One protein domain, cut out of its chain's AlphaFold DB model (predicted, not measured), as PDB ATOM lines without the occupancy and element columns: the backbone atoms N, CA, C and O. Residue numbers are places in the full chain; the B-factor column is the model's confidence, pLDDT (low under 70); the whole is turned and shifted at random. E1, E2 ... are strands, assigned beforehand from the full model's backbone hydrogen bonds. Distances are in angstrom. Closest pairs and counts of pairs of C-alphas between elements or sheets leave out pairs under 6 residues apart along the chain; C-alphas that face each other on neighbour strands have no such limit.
ATOM      1  N   PHE A  45      41.560  44.460 -39.307       92.06
ATOM      2  CA  PHE A  45      41.555  45.913 -39.243       92.06
ATOM      3  C   PHE A  45      40.355  46.452 -40.011       92.06
ATOM      4  O   PHE A  45      40.179  46.129 -41.187       92.06
ATOM      5  N   TRP A  46      39.520  47.251 -39.350       89.94
ATOM      6  CA  TRP A  46      38.330  47.820 -39.969       89.94
ATOM      7  C   TRP A  46      37.929  49.134 -39.298       89.94
ATOM      8  O   TRP A  46      37.838  49.209 -38.076       89.94
ATOM      9  N   SER A  47      37.701  50.177 -40.102       87.38
ATOM     10  CA  SER A  47      37.310  51.515 -39.628       87.38
ATOM     11  C   SER A  47      38.211  52.056 -38.500       87.38
ATOM     12  O   SER A  47      37.721  52.590 -37.509       87.38
ATOM     13  N   GLY A  48      39.532  51.877 -38.627       87.25
ATOM     14  CA  GLY A  48      40.514  52.370 -37.650       87.25
ATOM     15  C   GLY A  48      40.714  51.481 -36.418       87.25
ATOM     16  O   GLY A  48      41.628  51.730 -35.642       87.25
ATOM     17  N   VAL A  49      39.914  50.424 -36.244       92.00
ATOM     18  CA  VAL A  49      39.928  49.575 -35.044       92.00
ATOM     19  C   VAL A  49      40.396  48.156 -35.377       92.00
ATOM     20  O   VAL A  49      40.192  47.643 -36.483       92.00
ATOM     21  N   ARG A  50      41.059  47.512 -34.408       95.69
ATOM     22  CA  ARG A  50      41.544  46.129 -34.500       95.69
ATOM     23  C   ARG A  50      40.592  45.172 -33.794       95.69
ATOM     24  O   ARG A  50      40.247  45.395 -32.638       95.69
ATOM     25  N   PHE A  51      40.238  44.076 -34.457       95.12
ATOM     26  CA  PHE A  51      39.283  43.087 -33.962       95.12
ATOM     27  C   PHE A  51      39.867  41.680 -33.946       95.12
ATOM     28  O   PHE A  51      40.550  41.266 -34.884       95.12
ATOM     29  N   ARG A  52      39.530  40.918 -32.906       95.06
ATOM     30  CA  ARG A  52      39.724  39.470 -32.829       95.06
ATOM     31  C   ARG A  52      38.456  38.811 -32.316       95.06
ATOM     32  O   ARG A  52      37.872  39.260 -31.335       95.06
ATOM     33  N   PHE A  53      38.054  37.730 -32.963       94.88
ATOM     34  CA  PHE A  53      36.886  36.947 -32.578       94.88
ATOM     35  C   PHE A  53      37.359  35.628 -31.995       94.88
ATOM     36  O   PHE A  53      38.198  34.957 -32.599       94.88
ATOM     37  N   GLU A  54      36.847  35.257 -30.828       93.62
ATOM     38  CA  GLU A  54      37.050  33.909 -30.312       93.62
ATOM     39  C   GLU A  54      36.410  32.945 -31.309       93.62
ATOM     40  O   GLU A  54      35.307  33.224 -31.762       93.62
ATOM     41  N   LEU A  55      37.058  31.832 -31.651       90.56
ATOM     42  CA  LEU A  55      36.585  30.836 -32.615       90.56
ATOM     43  C   LEU A  55      36.122  29.551 -31.918       90.56
ATOM     44  O   LEU A  55      36.523  29.251 -30.796       90.56
ATOM     45  N   ILE A  56      35.244  28.797 -32.583       88.00
ATOM     46  CA  ILE A  56      34.935  27.404 -32.217       88.00
ATOM     47  C   ILE A  56      35.946  26.503 -32.948       88.00
ATOM     48  O   ILE A  56      36.306  26.838 -34.080       88.00
ATOM     49  N   PRO A  57      36.397  25.380 -32.357       86.75
ATOM     50  CA  PRO A  57      37.176  24.382 -33.089       86.75
ATOM     51  C   PRO A  57      36.543  24.036 -34.446       86.75
ATOM     52  O   PRO A  57      35.333  23.815 -34.528       86.75
ATOM     53  N   GLY A  58      37.345  24.032 -35.510       86.19
ATOM     54  CA  GLY A  58      36.896  23.834 -36.894       86.19
ATOM     55  C   GLY A  58      36.544  25.121 -37.657       86.19
ATOM     56  O   GLY A  58      36.241  25.062 -38.849       86.19
ATOM     57  N   GLN A  59      36.573  26.290 -37.008       88.81
ATOM     58  CA  GLN A  59      36.309  27.592 -37.640       88.81
ATOM     59  C   GLN A  59      37.578  28.395 -37.971       88.81
ATOM     60  O   GLN A  59      37.487  29.559 -38.359       88.81
ATOM     61  N   GLU A  60      38.762  27.803 -37.842       86.00
ATOM     62  CA  GLU A  60      40.061  28.473 -37.987       86.00
ATOM     63  C   GLU A  60      40.265  29.066 -39.388       86.00
ATOM     64  O   GLU A  60      40.954  30.071 -39.547       86.00
ATOM     65  N   ASN A  61      39.622  28.471 -40.395       86.50
ATOM     66  CA  ASN A  61      39.730  28.869 -41.799       86.50
ATOM     67  C   ASN A  61      38.572  29.760 -42.278       86.50
ATOM     68  O   ASN A  61      38.493  30.070 -43.471       86.50
ATOM     69  N   LEU A  62      37.650  30.161 -41.391       88.06
ATOM     70  CA  LEU A  62      36.569  31.064 -41.777       88.06
ATOM     71  C   LEU A  62      37.138  32.428 -42.168       88.06
ATOM     72  O   LEU A  62      37.852  33.077 -41.403       88.06
ATOM     73  N   LYS A  63      36.784  32.878 -43.371       90.56
ATOM     74  CA  LYS A  63      37.173  34.197 -43.866       90.56
ATOM     75  C   LYS A  63      36.207  35.266 -43.347       90.56
ATOM     76  O   LYS A  63      35.000  35.011 -43.302       90.56
ATOM     77  N   PRO A  64      36.706  36.461 -43.000       91.44
ATOM     78  CA  PRO A  64      35.845  37.589 -42.696       91.44
ATOM     79  C   PRO A  64      35.027  38.000 -43.916       91.44
ATOM     80  O   PRO A  64      35.514  37.991 -45.046       91.44
ATOM     81  N   GLN A  65      33.783  38.379 -43.663       93.00
ATOM     82  CA  GLN A  65      32.853  38.901 -44.654       93.00
ATOM     83  C   GLN A  65      32.506  40.339 -44.289       93.00
ATOM     84  O   GLN A  65      32.115  40.614 -43.154       93.00
ATOM     85  N   PHE A  66      32.636  41.235 -45.263       92.31
ATOM     86  CA  PHE A  66      32.205  42.622 -45.155       92.31
ATOM     87  C   PHE A  66      30.915  42.776 -45.955       92.31
ATOM     88  O   PHE A  66      30.893  42.493 -47.152       92.31
ATOM     89  N   LEU A  67      29.840  43.167 -45.282       93.19
ATOM     90  CA  LEU A  67      28.511  43.326 -45.864       93.19
ATOM     91  C   LEU A  67      28.045  44.769 -45.669       93.19
ATOM     92  O   LEU A  67      28.414  45.413 -44.687       93.19
ATOM     93  N   HIS A  68      27.200  45.242 -46.577       91.81
ATOM     94  CA  HIS A  68      26.581  46.561 -46.514       91.81
ATOM     95  C   HIS A  68      25.056  46.400 -46.548       91.81
ATOM     96  O   HIS A  68      24.529  45.733 -47.439       91.81
ATOM     97  N   ASP A  69      24.361  46.970 -45.564       89.44
ATOM     98  CA  ASP A  69      22.905  46.900 -45.392       89.44
ATOM     99  C   ASP A  69      22.348  48.294 -45.058       89.44
ATOM    100  O   ASP A  69      22.284  48.721 -43.898       89.44
ATOM    101  N   GLY A  70      21.994  49.043 -46.105       87.81
ATOM    102  CA  GLY A  70      21.526  50.422 -45.988       87.81
ATOM    103  C   GLY A  70      22.564  51.311 -45.288       87.81
ATOM    104  O   GLY A  70      23.680  51.439 -45.774       87.81
ATOM    105  N   PRO A  71      22.256  51.945 -44.141       86.62
ATOM    106  CA  PRO A  71      23.207  52.805 -43.432       86.62
ATOM    107  C   PRO A  71      24.181  52.028 -42.524       86.62
ATOM    108  O   PRO A  71      24.744  52.614 -41.594       86.62
ATOM    109  N   ARG A  72      24.291  50.704 -42.689       91.50
ATOM    110  CA  ARG A  72      25.039  49.818 -41.795       91.50
ATOM    111  C   ARG A  72      26.107  49.068 -42.569       91.50
ATOM    112  O   ARG A  72      25.800  48.402 -43.552       91.50
ATOM    113  N   ASP A  73      27.319  49.083 -42.038       93.94
ATOM    114  CA  ASP A  73      28.383  48.196 -42.493       93.94
ATOM    115  C   ASP A  73      28.554  47.067 -41.477       93.94
ATOM    116  O   ASP A  73      28.440  47.279 -40.269       93.94
ATOM    117  N   ILE A  74      28.782  45.841 -41.937       94.56
ATOM    118  CA  ILE A  74      28.819  44.651 -41.084       94.56
ATOM    119  C   ILE A  74      30.101  43.875 -41.362       94.56
ATOM    120  O   ILE A  74      30.350  43.469 -42.495       94.56
ATOM    121  N   LEU A  75      30.873  43.605 -40.312       94.44
ATOM    122  CA  LEU A  75      31.965  42.637 -40.317       94.44
ATOM    123  C   LEU A  75      31.483  41.346 -39.653       94.44
ATOM    124  O   LEU A  75      31.093  41.364 -38.484       94.44
ATOM    125  N   ARG A  76      31.526  40.224 -40.374       91.75
ATOM    126  CA  ARG A  76      31.074  38.910 -39.895       91.75
ATOM    127  C   ARG A  76      32.159  37.842 -40.030       91.75
ATOM    128  O   ARG A  76      32.856  37.793 -41.040       91.75
ATOM    129  N   ILE A  77      32.254  36.954 -39.040       90.62
ATOM    130  CA  ILE A  77      33.015  35.697 -39.106       90.62
ATOM    131  C   ILE A  77      32.153  34.581 -38.513       90.62
ATOM    132  O   ILE A  77      31.880  34.569 -37.310       90.62
ATOM    133  N   GLY A  78      31.730  33.635 -39.354       86.69
ATOM    134  CA  GLY A  78      30.782  32.600 -38.944       86.69
ATOM    135  C   GLY A  78      29.459  33.214 -38.486       86.69
ATOM    136  O   GLY A  78      28.836  33.976 -39.222       86.69
ATOM    137  N   ASP A  79      29.053  32.893 -37.264       84.44
ATOM    138  CA  ASP A  79      27.854  33.390 -36.589       84.44
ATOM    139  C   ASP A  79      28.073  34.704 -35.815       84.44
ATOM    140  O   ASP A  79      27.107  35.327 -35.374       84.44
ATOM    141  N   ARG A  80      29.321  35.173 -35.669       87.88
ATOM    142  CA  ARG A  80      29.613  36.444 -34.988       87.88
ATOM    143  C   ARG A  80      29.635  37.601 -35.959       87.88
ATOM    144  O   ARG A  80      30.192  37.501 -37.050       87.88
ATOM    145  N   GLN A  81      29.129  38.741 -35.504       91.69
ATOM    146  CA  GLN A  81      29.173  39.974 -36.271       91.69
ATOM    147  C   GLN A  81      29.396  41.209 -35.403       91.69
ATOM    148  O   GLN A  81      28.989  41.259 -34.241       91.69
ATOM    149  N   ILE A  82      29.979  42.226 -36.027       94.31
ATOM    150  CA  ILE A  82      30.029  43.608 -35.563       94.31
ATOM    151  C   ILE A  82      29.333  44.447 -36.625       94.31
ATOM    152  O   ILE A  82      29.599  44.283 -37.814       94.31
ATOM    153  N   THR A  83      28.471  45.363 -36.208       95.12
ATOM    154  CA  THR A  83      27.828  46.312 -37.119       95.12
ATOM    155  C   THR A  83      28.303  47.723 -36.816       95.12
ATOM    156  O   THR A  83      28.143  48.194 -35.697       95.12
ATOM    157  N   LEU A  84      28.852  48.420 -37.801       93.31
ATOM    158  CA  LEU A  84      29.107  49.848 -37.731       93.31
ATOM    159  C   LEU A  84      27.818  50.586 -38.110       93.31
ATOM    160  O   LEU A  84      27.282  50.424 -39.205       93.31
ATOM    161  N   VAL A  85      27.294  51.375 -37.174       92.31
ATOM    162  CA  VAL A  85      26.112  52.218 -37.372       92.31
ATOM    163  C   VAL A  85      26.534  53.668 -37.183       92.31
ATOM    164  O   VAL A  85      26.763  54.112 -36.052       92.31
ATOM    165  N   ARG A  86      26.606  54.420 -38.287       87.25
ATOM    166  CA  ARG A  86      27.210  55.763 -38.331       87.25
ATOM    167  C   ARG A  86      28.665  55.712 -37.848       87.25
ATOM    168  O   ARG A  86      29.527  55.269 -38.585       87.25
ATOM    169  N   THR A  87      28.923  56.120 -36.608       87.31
ATOM    170  CA  THR A  87      30.263  56.191 -35.999       87.31
ATOM    171  C   THR A  87      30.434  55.246 -34.809       87.31
ATOM    172  O   THR A  87      31.436  55.318 -34.107       87.31
ATOM    173  N   ARG A  88      29.446  54.384 -34.527       92.38
ATOM    174  CA  ARG A  88      29.468  53.485 -33.366       92.38
ATOM    175  C   ARG A  88      29.424  52.037 -33.802       92.38
ATOM    176  O   ARG A  88      28.610  51.665 -34.649       92.38
ATOM    177  N   PHE A  89      30.239  51.214 -33.162       94.12
ATOM    178  CA  PHE A  89      30.198  49.773 -33.351       94.12
ATOM    179  C   PHE A  89      29.112  49.168 -32.471       94.12
ATOM    180  O   PHE A  89      28.938  49.562 -31.321       94.12
ATOM    181  N   LYS A  90      28.380  48.197 -33.001       94.38
ATOM    182  CA  LYS A  90      27.378  47.418 -32.288       94.38
ATOM    183  C   LYS A  90      27.818  45.961 -32.257       94.38
ATOM    184  O   LYS A  90      28.076  45.380 -33.311       94.38
ATOM    185  N   VAL A  91      27.865  45.378 -31.063       93.06
ATOM    186  CA  VAL A  91      28.123  43.946 -30.850       93.06
ATOM    187  C   VAL A  91      27.009  43.397 -29.977       93.06
ATOM    188  O   VAL A  91      26.790  43.896 -28.874       93.06
ATOM    189  N   GLY A  92      26.279  42.405 -30.491       88.69
ATOM    190  CA  GLY A  92      25.008  41.999 -29.894       88.69
ATOM    191  C   GLY A  92      24.052  43.194 -29.826       88.69
ATOM    192  O   GLY A  92      23.733  43.813 -30.847       88.69
ATOM    193  N   GLU A  93      23.629  43.545 -28.617       88.44
ATOM    194  CA  GLU A  93      22.736  44.677 -28.351       88.44
ATOM    195  C   GLU A  93      23.469  45.959 -27.922       88.44
ATOM    196  O   GLU A  93      22.891  47.045 -27.997       88.44
ATOM    197  N   THR A  94      24.749  45.864 -27.556       89.19
ATOM    198  CA  THR A  94      25.522  46.969 -26.974       89.19
ATOM    199  C   THR A  94      26.222  47.802 -28.047       89.19
ATOM    200  O   THR A  94      26.798  47.269 -29.000       89.19
ATOM    201  N   PHE A  95      26.197  49.127 -27.873       92.94
ATOM    202  CA  PHE A  95      26.957  50.073 -28.689       92.94
ATOM    203  C   PHE A  95      28.250  50.492 -27.998       92.94
ATOM    204  O   PHE A  95      28.272  50.762 -26.800       92.94
ATOM    205  N   TYR A  96      29.296  50.640 -28.798       93.31
ATOM    206  CA  TYR A  96      30.633  50.989 -28.367       93.31
ATOM    207  C   TYR A  96      31.165  52.172 -29.169       93.31
ATOM    208  O   TYR A  96      30.865  52.341 -30.356       93.31
ATOM    209  N   ASN A  97      31.980  52.978 -28.496       91.19
ATOM    210  CA  ASN A  97      32.790  54.021 -29.101       91.19
ATOM    211  C   ASN A  97      34.242  53.754 -28.698       91.19
ATOM    212  O   ASN A  97      34.639  54.081 -27.579       91.19
ATOM    213  N   TRP A  98      34.974  53.055 -29.564       92.19
ATOM    214  CA  TRP A  98      36.335  52.619 -29.273       92.19
ATOM    215  C   TRP A  98      37.363  53.579 -29.865       92.19
ATOM    216  O   TRP A  98      37.217  53.976 -31.021       92.19
ATOM    217  N   PRO A  99      38.418  53.908 -29.105       86.62
ATOM    218  CA  PRO A  99      39.598  54.577 -29.639       86.62
ATOM    219  C   PRO A  99      40.300  53.756 -30.737       86.62
ATOM    220  O   PRO A  99      40.305  52.524 -30.695       86.62
ATOM    221  N   GLU A 100      40.963  54.429 -31.681       83.94
ATOM    222  CA  GLU A 100      41.712  53.796 -32.790       83.94
ATOM    223  C   GLU A 100      42.904  52.939 -32.313       83.94
ATOM    224  O   GLU A 100      43.323  51.966 -32.953       83.94
ATOM    225  N   ASP A 101      43.464  53.261 -31.147       88.56
ATOM    226  CA  ASP A 101      44.580  52.524 -30.566       88.56
ATOM    227  C   ASP A 101      44.143  51.219 -29.868       88.56
ATOM    228  O   ASP A 101      45.001  50.405 -29.510       88.56
ATOM    229  N   SER A 102      42.836  50.954 -29.769       93.50
ATOM    230  CA  SER A 102      42.300  49.777 -29.085       93.50
ATOM    231  C   SER A 102      42.371  48.489 -29.912       93.50
ATOM    232  O   SER A 102      42.203  48.478 -31.135       93.50
ATOM    233  N   VAL A 103      42.568  47.365 -29.216       96.88
ATOM    234  CA  VAL A 103      42.333  46.012 -29.740       96.88
ATOM    235  C   VAL A 103      41.108  45.431 -29.055       96.88
ATOM    236  O   VAL A 103      41.068  45.304 -27.831       96.88
ATOM    237  N   ILE A 104      40.116  45.062 -29.856       97.56
ATOM    238  CA  ILE A 104      38.826  44.565 -29.394       97.56
ATOM    239  C   ILE A 104      38.779  43.052 -29.563       97.56
ATOM    240  O   ILE A 104      38.917  42.527 -30.669       97.56
ATOM    241  N   TRP A 105      38.548  42.352 -28.462       97.06
ATOM    242  CA  TRP A 105      38.401  40.908 -28.410       97.06
ATOM    243  C   TRP A 105      36.944  40.573 -28.118       97.06
ATOM    244  O   TRP A 105      36.401  40.931 -27.073       97.06
ATOM    245  N   ILE A 106      36.298  39.891 -29.056       95.62
ATOM    246  CA  ILE A 106      34.895  39.501 -28.957       95.62
ATOM    247  C   ILE A 106      34.849  38.019 -28.640       95.62
ATOM    248  O   ILE A 106      35.201  37.180 -29.474       95.62
ATOM    249  N   TYR A 107      34.429  37.709 -27.422       94.31
ATOM    250  CA  TYR A 107      34.325  36.339 -26.952       94.31
ATOM    251  C   TYR A 107      33.105  35.648 -27.548       94.31
ATOM    252  O   TYR A 107      32.189  36.269 -28.093       94.31
ATOM    253  N   ARG A 108      33.075  34.325 -27.418       91.69
ATOM    254  CA  ARG A 108      31.843  33.568 -27.596       91.69
ATOM    255  C   ARG A 108      30.787  34.061 -26.611       91.69
ATOM    256  O   ARG A 108      31.096  34.520 -25.511       91.69
ATOM    257  N   VAL A 109      29.532  33.930 -27.024       91.94
ATOM    258  CA  VAL A 109      28.390  34.207 -26.159       91.94
ATOM    259  C   VAL A 109      28.491  33.324 -24.916       91.94
ATOM    260  O   VAL A 109      28.699  32.114 -25.026       91.94
ATOM    261  N   ALA A 110      28.422  33.956 -23.746       90.56
ATOM    262  CA  ALA A 110      28.480  33.264 -22.469       90.56
ATOM    263  C   ALA A 110      27.082  32.779 -22.074       90.56
ATOM    264  O   ALA A 110      26.086  33.481 -22.274       90.56
ATOM    265  N   ASP A 111      27.017  31.607 -21.455       91.88
ATOM    266  CA  ASP A 111      25.796  31.053 -20.875       91.88
ATOM    267  C   ASP A 111      26.100  30.310 -19.560       91.88
ATOM    268  O   ASP A 111      27.207  30.385 -19.022       91.88
ATOM    269  N   ARG A 112      25.104  29.612 -19.004       89.50
ATOM    270  CA  ARG A 112      25.261  28.852 -17.752       89.50
ATOM    271  C   ARG A 112      26.168  27.629 -17.875       89.50
ATOM    272  O   ARG A 112      26.794  27.254 -16.890       89.50
ATOM    273  N   GLN A 113      26.198  26.984 -19.036       90.81
ATOM    274  CA  GLN A 113      27.043  25.819 -19.299       90.81
ATOM    275  C   GLN A 113      28.470  26.247 -19.640       90.81
ATOM    276  O   GLN A 113      29.424  25.536 -19.330       90.81
ATOM    277  N   ARG A 114      28.614  27.430 -20.237       90.31
ATOM    278  CA  ARG A 114      29.886  28.005 -20.641       90.31
ATOM    279  C   ARG A 114      29.981  29.472 -20.210       90.31
ATOM    280  O   ARG A 114      29.799  30.378 -21.032       90.31
ATOM    281  N   PRO A 115      30.269  29.725 -18.920       93.31
ATOM    282  CA  PRO A 115      30.476  31.077 -18.437       93.31
ATOM    283  C   PRO A 115      31.740  31.676 -19.057       93.31
ATOM    284  O   PRO A 115      32.702  30.975 -19.383       93.31
ATOM    285  N   PHE A 116      31.761  32.998 -19.172       94.62
ATOM    286  CA  PHE A 116      32.992  33.711 -19.466       94.62
ATOM    287  C   PHE A 116      33.912  33.655 -18.249       94.62
ATOM    288  O   PHE A 116      33.472  33.896 -17.125       94.62
ATOM    289  N   PHE A 117      35.195  33.392 -18.482       93.62
ATOM    290  CA  PHE A 117      36.218  33.400 -17.448       93.62
ATOM    291  C   PHE A 117      37.467  34.130 -17.930       93.62
ATOM    292  O   PHE A 117      37.998  33.846 -19.006       93.62
ATOM    293  N   ARG A 118      37.991  35.027 -17.093       94.25
ATOM    294  CA  ARG A 118      39.247  35.729 -17.348       94.25
ATOM    295  C   ARG A 118      40.058  35.865 -16.073       94.25
ATOM    296  O   ARG A 118      39.556  36.310 -15.043       94.25
ATOM    297  N   ARG A 119      41.346  35.544 -16.162       93.75
ATOM    298  CA  ARG A 119      42.333  35.860 -15.129       93.75
ATOM    299  C   ARG A 119      43.331  36.863 -15.689       93.75
ATOM    300  O   ARG A 119      43.989  36.564 -16.679       93.75
ATOM    301  N   GLN A 120      43.440  38.022 -15.048       94.25
ATOM    302  CA  GLN A 120      44.359  39.087 -15.440       94.25
ATOM    303  C   GLN A 120      45.039  39.671 -14.200       94.25
ATOM    304  O   GLN A 120      44.454  40.450 -13.443       94.25
ATOM    305  N   GLY A 121      46.296  39.285 -13.979       91.62
ATOM    306  CA  GLY A 121      47.007  39.604 -12.743       91.62
ATOM    307  C   GLY A 121      46.238  39.090 -11.522       91.62
ATOM    308  O   GLY A 121      45.958  37.899 -11.410       91.62
ATOM    309  N   SER A 122      45.875  39.998 -10.617       91.12
ATOM    310  CA  SER A 122      45.146  39.693  -9.383       91.12
ATOM    311  C   SER A 122      43.618  39.621  -9.545       91.12
ATOM    312  O   SER A 122      42.924  39.277  -8.586       91.12
ATOM    313  N   LEU A 123      43.088  39.933 -10.732       94.88
ATOM    314  CA  LEU A 123      41.666  39.828 -11.050       94.88
ATOM    315  C   LEU A 123      41.338  38.435 -11.593       94.88
ATOM    316  O   LEU A 123      41.960  37.964 -12.547       94.88
ATOM    317  N   GLN A 124      40.310  37.818 -11.024       95.62
ATOM    318  CA  GLN A 124      39.586  36.693 -11.594       95.62
ATOM    319  C   GLN A 124      38.140  37.134 -11.831       95.62
ATOM    320  O   GLN A 124      37.407  37.381 -10.878       95.62
ATOM    321  N   LEU A 125      37.747  37.246 -13.094       95.19
ATOM    322  CA  LEU A 125      36.417  37.653 -13.526       95.19
ATOM    323  C   LEU A 125      35.680  36.444 -14.102       95.19
ATOM    324  O   LEU A 125      36.182  35.800 -15.025       95.19
ATOM    325  N   THR A 126      34.489  36.176 -13.582       95.56
ATOM    326  CA  THR A 126      33.565  35.174 -14.111       95.56
ATOM    327  C   THR A 126      32.225  35.833 -14.410       95.56
ATOM    328  O   THR A 126      31.660  36.494 -13.540       95.56
ATOM    329  N   TRP A 127      31.702  35.612 -15.614       94.31
ATOM    330  CA  TRP A 127      30.380  36.075 -16.032       94.31
ATOM    331  C   TRP A 127      29.511  34.894 -16.451       94.31
ATOM    332  O   TRP A 127      29.845  34.175 -17.394       94.31
ATOM    333  N   ILE A 128      28.385  34.704 -15.771       93.50
ATOM    334  CA  ILE A 128      27.383  33.697 -16.120       93.50
ATOM    335  C   ILE A 128      26.373  34.357 -17.061       93.50
ATOM    336  O   ILE A 128      25.458  35.030 -16.604       93.50
ATOM    337  N   GLY A 129      26.550  34.206 -18.373       91.12
ATOM    338  CA  GLY A 129      25.672  34.845 -19.357       91.12
ATOM    339  C   GLY A 129      24.298  34.175 -19.498       91.12
ATOM    340  O   GLY A 129      24.020  33.129 -18.906       91.12
ATOM    341  N   ASP A 130      23.421  34.789 -20.295       92.25
ATOM    342  CA  ASP A 130      22.090  34.267 -20.644       92.25
ATOM    343  C   ASP A 130      22.007  33.697 -22.070       92.25
ATOM    344  O   ASP A 130      20.910  33.382 -22.531       92.25
ATOM    345  N   GLY A 131      23.137  33.568 -22.772       91.25
ATOM    346  CA  GLY A 131      23.159  33.054 -24.138       91.25
ATOM    347  C   GLY A 131      22.819  34.084 -25.220       91.25
ATOM    348  O   GLY A 131      22.569  33.680 -26.353       91.25
ATOM    349  N   LYS A 132      22.808  35.395 -24.920       89.81
ATOM    350  CA  LYS A 132      22.466  36.435 -25.916       89.81
ATOM    351  C   LYS A 132      23.632  37.300 -26.366       89.81
ATOM    352  O   LYS A 132      23.847  37.477 -27.562       89.81
ATOM    353  N   ASN A 133      24.359  37.874 -25.412       89.31
ATOM    354  CA  ASN A 133      25.409  38.847 -25.694       89.31
ATOM    355  C   ASN A 133      26.797  38.235 -25.439       89.31
ATOM    356  O   ASN A 133      26.982  37.518 -24.451       89.31
ATOM    357  N   PRO A 134      27.788  38.494 -26.307       92.56
ATOM    358  CA  PRO A 134      29.170  38.143 -26.019       92.56
ATOM    359  C   PRO A 134      29.759  39.102 -24.985       92.56
ATOM    360  O   PRO A 134      29.380  40.273 -24.916       92.56
ATOM    361  N   VAL A 135      30.740  38.616 -24.225       95.12
ATOM    362  CA  VAL A 135      31.635  39.519 -23.494       95.12
ATOM    363  C   VAL A 135      32.561  40.182 -24.509       95.12
ATOM    364  O   VAL A 135      33.075  39.519 -25.414       95.12
ATOM    365  N   VAL A 136      32.784  41.483 -24.365       96.69
ATOM    366  CA  VAL A 136      33.730  42.237 -25.190       96.69
ATOM    367  C   VAL A 136      34.854  42.776 -24.314       96.69
ATOM    368  O   VAL A 136      34.587  43.450 -23.322       96.69
ATOM    369  N   GLU A 137      36.103  42.472 -24.672       97.69
ATOM    370  CA  GLU A 137      37.310  43.017 -24.040       97.69
ATOM    371  C   GLU A 137      37.942  44.076 -24.952       97.69
ATOM    372  O   GLU A 137      38.322  43.794 -26.085       97.69
ATOM    373  N   GLU A 138      38.067  45.300 -24.454       97.81
ATOM    374  CA  GLU A 138      38.815  46.395 -25.070       97.81
ATOM    375  C   GLU A 138      40.171  46.495 -24.364       97.81
ATOM    376  O   GLU A 138      40.232  46.768 -23.164       97.81
ATOM    377  N   GLN A 139      41.258  46.271 -25.099       97.12
ATOM    378  CA  GLN A 139      42.619  46.541 -24.637       97.12
ATOM    379  C   GLN A 139      43.102  47.853 -25.250       97.12
ATOM    380  O   GLN A 139      43.194  47.963 -26.474       97.12
ATOM    381  N   ARG A 140      43.411  48.834 -24.404       95.69
ATOM    382  CA  ARG A 140      43.856  50.174 -24.807       95.69
ATOM    383  C   ARG A 140      45.378  50.272 -24.864       95.69
ATOM    384  O   ARG A 140      46.074  49.480 -24.224       95.69
ATOM    385  N   GLY A 141      45.900  51.266 -25.586       92.50
ATOM    386  CA  GLY A 141      47.341  51.496 -25.710       92.50
ATOM    387  C   GLY A 141      48.032  51.878 -24.396       92.50
ATOM    388  O   GLY A 141      49.217  51.606 -24.229       92.50
ATOM    389  N   ASP A 142      47.290  52.437 -23.436       94.06
ATOM    390  CA  ASP A 142      47.789  52.770 -22.096       94.06
ATOM    391  C   ASP A 142      47.918  51.550 -21.160       94.06
ATOM    392  O   ASP A 142      48.434  51.680 -20.053       94.06
ATOM    393  N   GLY A 143      47.471  50.363 -21.591       94.44
ATOM    394  CA  GLY A 143      47.452  49.132 -20.796       94.44
ATOM    395  C   GLY A 143      46.168  48.917 -19.987       94.44
ATOM    396  O   GLY A 143      46.057  47.914 -19.275       94.44
ATOM    397  N   THR A 144      45.191  49.821 -20.089       96.88
ATOM    398  CA  THR A 144      43.853  49.638 -19.525       96.88
ATOM    399  C   THR A 144      43.121  48.526 -20.273       96.88
ATOM    400  O   THR A 144      43.130  48.466 -21.504       96.88
ATOM    401  N   ILE A 145      42.440  47.657 -19.524       97.81
ATOM    402  CA  ILE A 145      41.612  46.583 -20.078       97.81
ATOM    403  C   ILE A 145      40.186  46.742 -19.567       97.81
ATOM    404  O   ILE A 145      39.965  46.874 -18.363       97.81
ATOM    405  N   VAL A 146      39.216  46.719 -20.474       97.62
ATOM    406  CA  VAL A 146      37.795  46.867 -20.159       97.62
ATOM    407  C   VAL A 146      37.044  45.636 -20.643       97.62
ATOM    408  O   VAL A 146      37.046  45.359 -21.833       97.62
ATOM    409  N   TRP A 147      36.339  44.946 -19.753       97.44
ATOM    410  CA  TRP A 147      35.376  43.901 -20.097       97.44
ATOM    411  C   TRP A 147      33.957  44.438 -19.990       97.44
ATOM    412  O   TRP A 147      33.606  45.029 -18.972       97.44
ATOM    413  N   THR A 148      33.138  44.206 -21.011       95.44
ATOM    414  CA  THR A 148      31.730  44.621 -21.043       95.44
ATOM    415  C   THR A 148      30.836  43.432 -21.371       95.44
ATOM    416  O   THR A 148      31.117  42.694 -22.316       95.44
ATOM    417  N   LEU A 149      29.750  43.267 -20.616       91.50
ATOM    418  CA  LEU A 149      28.638  42.377 -20.945       91.50
ATOM    419  C   LEU A 149      27.330  43.047 -20.523       91.50
ATOM    420  O   LEU A 149      27.166  43.409 -19.357       91.50
ATOM    421  N   ALA A 150      26.398  43.177 -21.471       80.94
ATOM    422  CA  ALA A 150      25.161  43.932 -21.277       80.94
ATOM    423  C   ALA A 150      25.457  45.353 -20.745       80.94
ATOM    424  O   ALA A 150      26.203  46.094 -21.388       80.94
ATOM    425  N   ASP A 151      24.902  45.709 -19.584       82.81
ATOM    426  CA  ASP A 151      25.054  47.027 -18.951       82.81
ATOM    427  C   ASP A 151      26.265  47.115 -18.009       82.81
ATOM    428  O   ASP A 151      26.550  48.179 -17.461       82.81
ATOM    429  N   ALA A 152      26.960  46.004 -17.770       91.56
ATOM    430  CA  ALA A 152      28.012  45.939 -16.774       91.56
ATOM    431  C   ALA A 152      29.405  45.949 -17.410       91.56
ATOM    432  O   ALA A 152      29.672  45.338 -18.449       91.56
ATOM    433  N   ARG A 153      30.304  46.667 -16.743       95.50
ATOM    434  CA  ARG A 153      31.646  47.013 -17.184       95.50
ATOM    435  C   ARG A 153      32.636  46.769 -16.054       95.50
ATOM    436  O   ARG A 153      32.465  47.246 -14.936       95.50
ATOM    437  N   VAL A 154      33.712  46.056 -16.352       96.94
ATOM    438  CA  VAL A 154      34.844  45.854 -15.446       96.94
ATOM    439  C   VAL A 154      36.066  46.457 -16.112       96.94
ATOM    440  O   VAL A 154      36.467  46.016 -17.179       96.94
ATOM    441  N   THR A 155      36.663  47.468 -15.497       97.56
ATOM    442  CA  THR A 155      37.866  48.137 -15.992       97.56
ATOM    443  C   THR A 155      39.027  47.806 -15.073       97.56
ATOM    444  O   THR A 155      38.921  47.996 -13.867       97.56
ATOM    445  N   ARG A 156      40.141  47.330 -15.620       97.44
ATOM    446  CA  ARG A 156      41.410  47.175 -14.911       97.44
ATOM    447  C   ARG A 156      42.396  48.191 -15.465       97.44
ATOM    448  O   ARG A 156      42.701  48.155 -16.654       97.44
ATOM    449  N   ASP A 157      42.904  49.055 -14.598       96.81
ATOM    450  CA  ASP A 157      43.958  49.998 -14.960       96.81
ATOM    451  C   ASP A 157      45.334  49.299 -15.062       96.81
ATOM    452  O   ASP A 157      45.492  48.136 -14.651       96.81
ATOM    453  N   PRO A 158      46.358  49.970 -15.614       95.44
ATOM    454  CA  PRO A 158      47.696  49.395 -15.746       95.44
ATOM    455  C   PRO A 158      48.320  49.004 -14.397       95.44
ATOM    456  O   PRO A 158      49.028  47.999 -14.311       95.44
ATOM    457  N   GLN A 159      47.996  49.738 -13.328       94.44
ATOM    458  CA  GLN A 159      48.459  49.491 -11.959       94.44
ATOM    459  C   GLN A 159      47.766  48.281 -11.304       94.44
ATOM    460  O   GLN A 159      48.176  47.825 -10.236       94.44
ATOM    461  N   GLY A 160      46.743  47.716 -11.948       93.50
ATOM    462  CA  GLY A 160      46.007  46.549 -11.475       93.50
ATOM    463  C   GLY A 160      44.873  46.863 -10.508       93.50
ATOM    464  O   GLY A 160      44.321  45.937  -9.909       93.50
ATOM    465  N   THR A 161      44.494  48.132 -10.366       96.56
ATOM    466  CA  THR A 161      43.240  48.493  -9.710       96.56
ATOM    467  C   THR A 161      42.088  48.205 -10.654       96.56
ATOM    468  O   THR A 161      42.134  48.491 -11.848       96.56
ATOM    469  N   VAL A 162      41.033  47.626 -10.101       97.12
ATOM    470  CA  VAL A 162      39.833  47.264 -10.838       97.12
ATOM    471  C   VAL A 162      38.692  48.164 -10.393       97.12
ATOM    472  O   VAL A 162      38.500  48.383  -9.197       97.12
ATOM    473  N   LEU A 163      37.934  48.664 -11.359       96.75
ATOM    474  CA  LEU A 163      36.667  49.357 -11.198       96.75
ATOM    475  C   LEU A 163      35.573  48.501 -11.842       96.75
ATOM    476  O   LEU A 163      35.624  48.225 -13.037       96.75
ATOM    477  N   TYR A 164      34.589  48.083 -11.059       95.81
ATOM    478  CA  TYR A 164      33.373  47.441 -11.542       95.81
ATOM    479  C   TYR A 164      32.227  48.451 -11.506       95.81
ATOM    480  O   TYR A 164      31.990  49.073 -10.472       95.81
ATOM    481  N   GLN A 165      31.537  48.578 -12.633       93.88
ATOM    482  CA  GLN A 165      30.380  49.440 -12.844       93.88
ATOM    483  C   GLN A 165      29.277  48.557 -13.417       93.88
ATOM    484  O   GLN A 165      29.452  47.955 -14.472       93.88
ATOM    485  N   GLY A 166      28.157  48.420 -12.727       87.75
ATOM    486  CA  GLY A 166      27.071  47.552 -13.174       87.75
ATOM    487  C   GLY A 166      25.761  47.954 -12.529       87.75
ATOM    488  O   GLY A 166      25.561  49.116 -12.183       87.75
ATOM    489  N   ARG A 167      24.857  46.994 -12.330       77.88
ATOM    490  CA  ARG A 167      23.609  47.246 -11.600       77.88
ATOM    491  C   ARG A 167      23.910  47.310 -10.103       77.88
ATOM    492  O   ARG A 167      23.953  46.295  -9.415       77.88
ATOM    493  N   GLY A 168      24.221  48.509  -9.624       79.12
ATOM    494  CA  GLY A 168      24.593  48.779  -8.238       79.12
ATOM    495  C   GLY A 168      25.608  49.917  -8.122       79.12
ATOM    496  O   GLY A 168      25.932  50.551  -9.123       79.12
ATOM    497  N   PRO A 169      26.109  50.195  -6.908       83.75
ATOM    498  CA  PRO A 169      27.169  51.174  -6.729       83.75
ATOM    499  C   PRO A 169      28.452  50.711  -7.419       83.75
ATOM    500  O   PRO A 169      28.797  49.525  -7.381       83.75
ATOM    501  N   ASP A 170      29.180  51.668  -7.983       91.31
ATOM    502  CA  ASP A 170      30.518  51.442  -8.510       91.31
ATOM    503  C   ASP A 170      31.446  50.943  -7.398       91.31
ATOM    504  O   ASP A 170      31.449  51.450  -6.272       91.31
ATOM    505  N   LEU A 171      32.261  49.938  -7.712       92.25
ATOM    506  CA  LEU A 171      33.184  49.333  -6.760       92.25
ATOM    507  C   LEU A 171      34.600  49.378  -7.295       92.25
ATOM    508  O   LEU A 171      34.886  48.856  -8.371       92.25
ATOM    509  N   ARG A 172      35.506  49.928  -6.491       95.25
ATOM    510  CA  ARG A 172      36.931  49.984  -6.800       95.25
ATOM    511  C   ARG A 172      37.720  49.125  -5.822       95.25
ATOM    512  O   ARG A 172      37.507  49.211  -4.614       95.25
ATOM    513  N   LYS A 173      38.643  48.310  -6.330       93.31
ATOM    514  CA  LYS A 173      39.502  47.459  -5.500       93.31
ATOM    515  C   LYS A 173      40.869  47.247  -6.140       93.31
ATOM    516  O   LYS A 173      40.964  46.951  -7.328       93.31
ATOM    517  N   SER A 174      41.913  47.324  -5.322       92.69
ATOM    518  CA  SER A 174      43.276  46.922  -5.686       92.69
ATOM    519  C   SER A 174      43.615  45.561  -5.059       92.69
ATOM    520  O   SER A 174      43.039  45.164  -4.042       92.69
ATOM    521  N   GLY A 175      44.550  44.825  -5.663       89.94
ATOM    522  CA  GLY A 175      44.949  43.494  -5.198       89.94
ATOM    523  C   GLY A 175      44.004  42.379  -5.659       89.94
ATOM    524  O   GLY A 175      43.356  42.486  -6.703       89.94
ATOM    525  N   ARG A 176      43.971  41.255  -4.928       92.56
ATOM    526  CA  ARG A 176      43.223  40.059  -5.353       92.56
ATOM    527  C   ARG A 176      41.716  40.297  -5.334       92.56
ATOM    528  O   ARG A 176      41.139  40.635  -4.295       92.56
ATOM    529  N   TRP A 177      41.056  40.039  -6.458       92.94
ATOM    530  CA  TRP A 177      39.605  40.115  -6.561       92.94
ATOM    531  C   TRP A 177      39.049  38.982  -7.410       92.94
ATOM    532  O   TRP A 177      39.383  38.862  -8.582       92.94
ATOM    533  N   ASN A 178      38.173  38.182  -6.806       93.88
ATOM    534  CA  ASN A 178      37.303  37.265  -7.525       93.88
ATOM    535  C   ASN A 178      35.947  37.959  -7.695       93.88
ATOM    536  O   ASN A 178      35.294  38.276  -6.696       93.88
ATOM    537  N   LEU A 179      35.563  38.245  -8.933       92.81
ATOM    538  CA  LEU A 179      34.313  38.907  -9.278       92.81
ATOM    539  C   LEU A 179      33.447  37.923 -10.067       92.81
ATOM    540  O   LEU A 179      33.789  37.569 -11.192       92.81
ATOM    541  N   LEU A 180      32.358  37.472  -9.447       93.31
ATOM    542  CA  LEU A 180      31.351  36.610 -10.060       93.31
ATOM    543  C   LEU A 180      30.106  37.440 -10.364       93.31
ATOM    544  O   LEU A 180      29.512  38.023  -9.453       93.31
ATOM    545  N   LEU A 181      29.744  37.499 -11.639       92.38
ATOM    546  CA  LEU A 181      28.640  38.296 -12.150       92.38
ATOM    547  C   LEU A 181      27.621  37.399 -12.860       92.38
ATOM    548  O   LEU A 181      28.000  36.452 -13.553       92.38
ATOM    549  N   ASP A 182      26.339  37.700 -12.698       91.00
ATOM    550  CA  ASP A 182      25.256  37.049 -13.432       91.00
ATOM    551  C   ASP A 182      25.047  37.669 -14.827       91.00
ATOM    552  O   ASP A 182      25.795  38.548 -15.266       91.00
TER     553      ASP A 182
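This is residues 45 to 182 of the 192 residues of an uncharacterized protein of Planctomycetes bacterium (UniProt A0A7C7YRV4). A long, strongly twisted sheet of seven strands forms the middle of a stack of three sheets, with a smaller sheet over part of each of its faces. A five-strand sheet, E2 to E6, lies across the E1 and E7 end with its strands crossed, and a three-strand sheet, E8, E9 and E15, covers the part nearer E14 on the other face; each is only partly face to face with the long sheet. The printed part has 138 residues with fifteen named strands, E1 to E15 in order along the chain, and no named helix, an all-strand class. The long sheet runs E1, E7, E10, E11, E12, E13, E14 and is mixed, the second runs E2 to E6 and is antiparallel, and the third, E8, E9, E15, is mixed. The whole is compact, with a radius of gyration of the C-alphas of 15.3 A and spans of 44 by 33 by 27 A.

E1, residues 49 to 55, begins at C-alpha 49 (39.928, 49.575, -35.044) and is 19.2 A long; before it, residues 45 to 46 pair antiparallel with its residues 49 to 50. E2 is residues 65 to 69, E3 residues 72 to 77, 16.4 A, E4 residues 80 to 85, 16.3 A, E5 residues 88 to 91 and E6 residues 94 to 96. E7, residues 103 to 109, is 18.6 A long and begins at C-alpha 103 (42.333, 46.012, -29.740). E8 is residues 116 to 120 and E9 residues 123 to 127. E10 is residues 134 to 139, 15.9 A, E11 residues 145 to 149, E12 residues 152 to 156, E13 residues 162 to 165 and E14 residues 171 to 173. E15, residues 177 to 181, ends at C-alpha 181 (28.640, 38.296, -12.150).

In the long sheet, E1 is an edge strand and parallel to E7 at 29 degrees, with N 52 and O 104 at 2.8 A. E7 and E10 are antiparallel, with N 105 and O 137 at 2.8 A. From E10 to E14 runs a meander, each strand the antiparallel neighbour of the one before: N 138 and O 146 are 2.8 A apart, N 147 and O 154 2.8 A, N 155 and O 163 2.8 A, and N 164 and O 171 2.8 A. The second sheet, E2 to E6, is also a meander and strongly twisted, with N 67 and O 74 at 2.8 A, N 82 and O 75 at 2.8 A, N 90 and O 83 at 2.7 A, and N 96 and O 89 at 2.8 A. It and the long sheet are face to face, their strands at 78 degrees; the closest C-alphas of E1 and E4 are those of Phe 53 and Arg 80, 7.7 A. E4 and E7 are near each other. In the third sheet the hairpin E8 and E9 has N 118 and O 125 at 2.9 A, and E15 is parallel to E9, with N 179 and O 124 at 2.8 A. This sheet and the long one are face to face, their strands at 25 degrees; the closest C-alphas of E8 and E10 are those of Phe 116 and Val 135, 7.2 A. E2 and E14 are apart.

The two C-alphas farthest apart are those of Gly 70 and Gly 175, 47.5 A. The printed part has no cut and no long link. The links E1 to E2, E6 to E7, E7 to E8 and E9 to E10 are short; the others are tight. Mean pLDDT of the printed part is 92.1, and no printed residue is under 70.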